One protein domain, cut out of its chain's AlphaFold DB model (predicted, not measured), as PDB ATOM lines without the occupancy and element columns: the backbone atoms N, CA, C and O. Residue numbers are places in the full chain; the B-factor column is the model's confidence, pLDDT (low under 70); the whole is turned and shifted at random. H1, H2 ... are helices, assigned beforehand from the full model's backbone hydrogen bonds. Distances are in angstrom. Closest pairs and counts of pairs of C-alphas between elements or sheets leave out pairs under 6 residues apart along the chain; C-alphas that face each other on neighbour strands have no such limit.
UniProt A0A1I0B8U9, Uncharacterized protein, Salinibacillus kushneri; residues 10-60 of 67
ATOM      1  N   GLY A  10      22.676  78.304   5.671       97.62
ATOM      2  CA  GLY A  10      23.351  79.591   5.672       97.62
ATOM      3  C   GLY A  10      22.360  80.740   5.678       97.62
ATOM      4  O   GLY A  10      21.164  80.562   5.431       97.62
ATOM      5  N   MET A  11      22.873  81.928   5.968       97.69
ATOM      6  CA  MET A  11      22.107  83.167   6.016       97.69
ATOM      7  C   MET A  11      22.731  84.204   5.090       97.69
ATOM      8  O   MET A  11      23.947  84.291   4.930       97.69
ATOM      9  N   GLY A  12      21.878  85.020   4.481       96.88
ATOM     10  CA  GLY A  12      22.290  86.146   3.666       96.88
ATOM     11  C   GLY A  12      21.376  87.330   3.910       96.88
ATOM     12  O   GLY A  12      20.171  87.178   4.088       96.88
ATOM     13  N   ILE A  13      21.975  88.514   3.947       95.75
ATOM     14  CA  ILE A  13      21.288  89.760   4.279       95.75
ATOM     15  C   ILE A  13      21.548  90.755   3.158       95.75
ATOM     16  O   ILE A  13      22.675  90.871   2.670       95.75
ATOM     17  N   ASP A  14      20.518  91.496   2.769       94.12
ATOM     18  CA  ASP A  14      20.651  92.717   1.985       94.12
ATOM     19  C   ASP A  14      20.381  93.927   2.885       94.12
ATOM     20  O   ASP A  14      19.242  94.219   3.230       94.12
ATOM     21  N   VAL A  15      21.454  94.604   3.299       94.81
ATOM     22  CA  VAL A  15      21.399  95.696   4.287       94.81
ATOM     23  C   VAL A  15      20.851  97.005   3.719       94.81
ATOM     24  O   VAL A  15      20.464  97.880   4.482       94.81
ATOM     25  N   HIS A  16      20.822  97.146   2.391       91.56
ATOM     26  CA  HIS A  16      20.252  98.319   1.720       91.56
ATOM     27  C   HIS A  16      18.781  98.109   1.332       91.56
ATOM     28  O   HIS A  16      18.076  99.075   1.053       91.56
ATOM     29  N   GLY A  17      18.312  96.859   1.366       87.00
ATOM     30  CA  GLY A  17      16.957  96.475   1.009       87.00
ATOM     31  C   GLY A  17      16.693  96.460  -0.497       87.00
ATOM     32  O   GLY A  17      17.535  96.797  -1.325       87.00
ATOM     33  N   GLN A  18      15.458  96.081  -0.841       85.94
ATOM     34  CA  GLN A  18      14.929  96.021  -2.211       85.94
ATOM     35  C   GLN A  18      15.546  94.943  -3.119       85.94
ATOM     36  O   GLN A  18      15.045  94.755  -4.225       85.94
ATOM     37  N   ASN A  19      16.547  94.173  -2.673       89.94
ATOM     38  CA  ASN A  19      17.109  93.074  -3.458       89.94
ATOM     39  C   ASN A  19      17.129  91.743  -2.686       89.94
ATOM     40  O   ASN A  19      18.142  91.305  -2.134       89.94
ATOM     41  N   VAL A  20      15.988  91.044  -2.704       91.50
ATOM     42  CA  VAL A  20      15.857  89.714  -2.084       91.50
ATOM     43  C   VAL A  20      16.754  88.668  -2.747       91.50
ATOM     44  O   VAL A  20      17.276  87.785  -2.068       91.50
ATOM     45  N   THR A  21      17.006  88.795  -4.053       92.69
ATOM     46  CA  THR A  21      17.900  87.899  -4.798       92.69
ATOM     47  C   THR A  21      19.318  87.965  -4.243       92.69
ATOM     48  O   THR A  21      19.949  86.935  -4.026       92.69
ATOM     49  N   LYS A  22      19.809  89.166  -3.927       94.19
ATOM     50  CA  LYS A  22      21.133  89.374  -3.330       94.19
ATOM     51  C   LYS A  22      21.237  88.730  -1.949       94.19
ATOM     52  O   LYS A  22      22.248  88.091  -1.657       94.19
ATOM     53  N   ALA A  23      20.202  88.858  -1.117       95.31
ATOM     54  CA  ALA A  23      20.138  88.168   0.171       95.31
ATOM     55  C   ALA A  23      20.126  86.636  -0.008       95.31
ATOM     56  O   ALA A  23      20.897  85.941   0.650       95.31
ATOM     57  N   ALA A  24      19.338  86.112  -0.952       95.69
ATOM     58  CA  ALA A  24      19.270  84.680  -1.248       95.69
ATOM     59  C   ALA A  24      20.608  84.107  -1.749       95.69
ATOM     60  O   ALA A  24      21.065  83.086  -1.242       95.69
ATOM     61  N   VAL A  25      21.277  84.785  -2.688       96.12
ATOM     62  CA  VAL A  25      22.601  84.376  -3.196       96.12
ATOM     63  C   VAL A  25      23.629  84.352  -2.067       96.12
ATOM     64  O   VAL A  25      24.387  83.391  -1.942       96.12
ATOM     65  N   ARG A  26      23.621  85.370  -1.197       97.38
ATOM     66  CA  ARG A  26      24.487  85.409  -0.010       97.38
ATOM     67  C   ARG A  26      24.210  84.243   0.936       97.38
ATOM     68  O   ARG A  26      25.164  83.668   1.446       97.38
ATOM     69  N   ALA A  27      22.942  83.874   1.130       98.00
ATOM     70  CA  ALA A  27      22.561  82.754   1.987       98.00
ATOM     71  C   ALA A  27      23.082  81.418   1.454       98.00
ATOM     72  O   ALA A  27      23.663  80.646   2.213       98.00
ATOM     73  N   VAL A  28      22.939  81.176   0.147       97.50
ATOM     74  CA  VAL A  28      23.451  79.958  -0.497       97.50
ATOM     75  C   VAL A  28      24.975  79.917  -0.449       97.50
ATOM     76  O   VAL A  28      25.535  78.893  -0.072       97.50
ATOM     77  N   HIS A  29      25.651  81.027  -0.760       97.94
ATOM     78  CA  HIS A  29      27.108  81.094  -0.666       97.94
ATOM     79  C   HIS A  29      27.574  80.814   0.764       97.94
ATOM     80  O   HIS A  29      28.451  79.988   0.971       97.94
ATOM     81  N   ASN A  30      26.959  81.456   1.760       98.25
ATOM     82  CA  ASN A  30      27.276  81.227   3.166       98.25
ATOM     83  C   ASN A  30      27.084  79.760   3.582       98.25
ATOM     84  O   ASN A  30      27.933  79.244   4.301       98.25
ATOM     85  N   ALA A  31      26.029  79.093   3.096       97.94
ATOM     86  CA  ALA A  31      25.749  77.694   3.415       97.94
ATOM     87  C   ALA A  31      26.875  76.747   2.968       97.94
ATOM     88  O   ALA A  31      27.231  75.850   3.721       97.94
ATOM     89  N   ILE A  32      27.447  76.974   1.781       96.00
ATOM     90  CA  ILE A  32      28.447  76.073   1.176       96.00
ATOM     91  C   ILE A  32      29.901  76.510   1.409       96.00
ATOM     92  O   ILE A  32      30.825  75.778   1.077       96.00
ATOM     93  N   HIS A  33      30.139  77.720   1.928       97.44
ATOM     94  CA  HIS A  33      31.481  78.319   1.942       97.44
ATOM     95  C   HIS A  33      32.457  77.643   2.913       97.44
ATOM     96  O   HIS A  33      33.657  77.609   2.655       97.44
ATOM     97  N   PHE A  34      31.957  77.140   4.043       94.12
ATOM     98  CA  PHE A  34      32.801  76.660   5.144       94.12
ATOM     99  C   PHE A  34      32.991  75.144   5.163       94.12
ATOM    100  O   PHE A  34      33.739  74.637   5.997       94.12
ATOM    101  N   ASN A  35      32.341  74.428   4.248       89.88
ATOM    102  CA  ASN A  35      32.420  72.980   4.172       89.88
ATOM    103  C   ASN A  35      33.172  72.564   2.909       89.88
ATOM    104  O   ASN A  35      33.001  73.127   1.831       89.88
ATOM    105  N   SER A  36      33.994  71.531   3.048       90.44
ATOM    106  CA  SER A  36      34.566  70.803   1.922       90.44
ATOM    107  C   SER A  36      34.063  69.370   1.987       90.44
ATOM    108  O   SER A  36      33.893  68.816   3.073       90.44
ATOM    109  N   MET A  37      33.828  68.767   0.827       91.81
ATOM    110  CA  MET A  37      33.308  67.404   0.713       91.81
ATOM    111  C   MET A  37      34.297  66.515  -0.049       91.81
ATOM    112  O   MET A  37      34.000  66.042  -1.153       91.81
ATOM    113  N   PRO A  38      35.509  66.305   0.495       92.00
ATOM    114  CA  PRO A  38      36.464  65.391  -0.108       92.00
ATOM    115  C   PRO A  38      35.866  63.979  -0.143       92.00
ATOM    116  O   PRO A  38      35.192  63.552   0.790       92.00
ATOM    117  N   GLY A  39      36.078  63.261  -1.244       92.69
ATOM    118  CA  GLY A  39      35.587  61.888  -1.394       92.69
ATOM    119  C   GLY A  39      34.081  61.747  -1.646       92.69
ATOM    120  O   GLY A  39      33.609  60.626  -1.801       92.69
ATOM    121  N   ILE A  40      33.310  62.840  -1.777       94.25
ATOM    122  CA  ILE A  40      31.845  62.757  -1.963       94.25
ATOM    123  C   ILE A  40      31.419  61.911  -3.168       94.25
ATOM    124  O   ILE A  40      30.350  61.308  -3.147       94.25
ATOM    125  N   LYS A  41      32.282  61.812  -4.189       94.81
ATOM    126  CA  LYS A  41      32.107  60.928  -5.349       94.81
ATOM    127  C   LYS A  41      31.764  59.498  -4.938       94.81
ATOM    128  O   LYS A  41      30.852  58.931  -5.517       94.81
ATOM    129  N   GLU A  42      32.406  58.944  -3.914       95.38
ATOM    130  CA  GLU A  42      32.190  57.557  -3.471       95.38
ATOM    131  C   GLU A  42      30.759  57.301  -2.967       95.38
ATOM    132  O   GLU A  42      30.281  56.167  -2.982       95.38
ATOM    133  N   LEU A  43      30.051  58.357  -2.551       93.25
ATOM    134  CA  LEU A  43      28.670  58.295  -2.069       93.25
ATOM    135  C   LEU A  43      27.628  58.556  -3.169       93.25
ATOM    136  O   LEU A  43      26.426  58.420  -2.911       93.25
ATOM    137  N   LEU A  44      28.061  58.943  -4.373       93.62
ATOM    138  CA  LEU A  44      27.192  59.265  -5.504       93.62
ATOM    139  C   LEU A  44      27.012  58.058  -6.441       93.62
ATOM    140  O   LEU A  44      27.915  57.226  -6.566       93.62
ATOM    141  N   PRO A  45      25.869  57.962  -7.150       93.25
ATOM    142  CA  PRO A  45      25.685  56.967  -8.204       93.25
ATOM    143  C   PRO A  45      26.808  57.048  -9.242       93.25
ATOM    144  O   PRO A  45      27.209  58.147  -9.634       93.25
ATOM    145  N   ASP A  46      27.314  55.891  -9.666       95.81
ATOM    146  CA  ASP A  46      28.400  55.752 -10.650       95.81
ATOM    147  C   ASP A  46      29.685  56.517 -10.293       95.81
ATOM    148  O   ASP A  46      30.519  56.794 -11.152       95.81
ATOM    149  N   GLN A  47      29.836  56.898  -9.021       95.50
ATOM    150  CA  GLN A  47      30.937  57.715  -8.516       95.50
ATOM    151  C   GLN A  47      31.148  59.042  -9.269       95.50
ATOM    152  O   GLN A  47      32.254  59.590  -9.323       95.50
ATOM    153  N   ASN A  48      30.075  59.581  -9.854       95.12
ATOM    154  CA  ASN A  48      30.121  60.764 -10.705       95.12
ATOM    155  C   ASN A  48      29.544  61.998  -9.987       95.12
ATOM    156  O   ASN A  48      28.427  61.962  -9.476       95.12
ATOM    157  N   LEU A  49      30.281  63.118  -9.992       92.44
ATOM    158  CA  LEU A  49      29.826  64.389  -9.408       92.44
ATOM    159  C   LEU A  49      28.602  64.968 -10.117       92.44
ATOM    160  O   LEU A  49      27.759  65.567  -9.456       92.44
ATOM    161  N   GLU A  50      28.462  64.742 -11.423       94.19
ATOM    162  CA  GLU A  50      27.310  65.219 -12.203       94.19
ATOM    163  C   GLU A  50      25.988  64.571 -11.748       94.19
ATOM    164  O   GLU A  50      24.898  65.095 -11.986       94.19
ATOM    165  N   ASN A  51      26.073  63.441 -11.036       93.94
ATOM    166  CA  ASN A  51      24.919  62.771 -10.446       93.94
ATOM    167  C   ASN A  51      24.486  63.392  -9.107       93.94
ATOM    168  O   ASN A  51      23.447  63.002  -8.558       93.94
ATOM    169  N   MET A  52      25.232  64.367  -8.573       93.75
ATOM    170  CA  MET A  52      24.843  65.092  -7.369       93.75
ATOM    171  C   MET A  52      23.576  65.912  -7.629       93.75
ATOM    172  O   MET A  52      23.478  66.694  -8.573       93.75
ATOM    173  N   ARG A  53      22.575  65.748  -6.762       94.31
ATOM    174  CA  ARG A  53      21.323  66.509  -6.827       94.31
ATOM    175  C   ARG A  53      21.246  67.449  -5.640       94.31
ATOM    176  O   ARG A  53      21.165  67.000  -4.501       94.31
ATOM    177  N   VAL A  54      21.220  68.746  -5.925       94.06
ATOM    178  CA  VAL A  54      21.083  69.797  -4.917       94.06
ATOM    179  C   VAL A  54      19.642  70.289  -4.908       94.06
ATOM    180  O   VAL A  54      19.061  70.561  -5.957       94.06
ATOM    181  N   ASN A  55      19.056  70.396  -3.719       95.75
ATOM    182  CA  ASN A  55      17.743  70.996  -3.523       95.75
ATOM    183  C   ASN A  55      17.877  72.191  -2.583       95.75
ATOM    184  O   ASN A  55      18.238  72.017  -1.421       95.75
ATOM    185  N   ILE A  56      17.550  73.384  -3.076       95.62
ATOM    186  CA  ILE A  56      17.667  74.626  -2.311       95.62
ATOM    187  C   ILE A  56      16.278  75.033  -1.823       95.62
ATOM    188  O   ILE A  56      15.356  75.201  -2.619       95.62
ATOM    189  N   LYS A  57      16.134  75.208  -0.507       96.12
ATOM    190  CA  LYS A  57      14.926  75.754   0.117       96.12
ATOM    191  C   LYS A  57      15.266  77.092   0.764       96.12
ATOM    192  O   LYS A  57      16.097  77.142   1.663       96.12
ATOM    193  N   LEU A  58      14.617  78.159   0.304       94.62
ATOM    194  CA  LEU A  58      14.850  79.522   0.780       94.62
ATOM    195  C   LEU A  58      13.658  80.008   1.606       94.62
ATOM    196  O   LEU A  58      12.520  79.950   1.147       94.62
ATOM    197  N   GLY A  59      13.932  80.506   2.812       94.50
ATOM    198  CA  GLY A  59      12.993  81.317   3.585       94.50
ATOM    199  C   GLY A  59      13.293  82.790   3.336       94.50
ATOM    200  O   GLY A  59      14.258  83.314   3.885       94.50
ATOM    201  N   ILE A  60      12.506  83.440   2.479       91.50
ATOM    202  CA  ILE A  60      12.675  84.850   2.103       91.50
ATOM    203  C   ILE A  60      11.354  85.615   2.263       91.50
ATOM    204  O   ILE A  60      10.293  84.992   2.217       91.50
TER     205      ILE A  60
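What this domain is: This is residues 10 to 60 of the 67 residues of an uncharacterized protein of Salinibacillus kushneri (UniProt A0A1I0B8U9). Little regular structure: a long, open loop of chain, with the longer helix H1 in one half and the short helix H2 near the far end, from which residues 52 to 60 run back toward H1's half. The printed part has 51 residues with two named helices, H1 then H2, and no named strand; the class is all helix, though only 18 residues are in named elements. It is only just loose, close to extended, with a radius of gyration of the C-alphas of 14.5 A, and spans 44 by 18 by 14 A.

How they stand to each other: H1, residues 20 to 33, and H2, residues 40 to 43, are apart, joined by a short link of 6 residues. Every O i to N i+4 pair in H1 is within hydrogen-bond range; H2 is too short for such a pair, but its 1 pair of O i and N i+3 is within range.

Where its parts are: H1 measures 19.8 A from C-alpha 20 at (15.857, 89.714, -2.084) to C-alpha 33. H2 measures 5.5 A and ends at C-alpha 43, at (28.670, 58.295, -2.069).

The domain as a whole: The C-alphas farthest apart, of His 16 and Asp 46, are 45.1 A apart. Residues 44 to 60 hold no named element. The printed part has no cut, and no printed residue is under 70 in pLDDT.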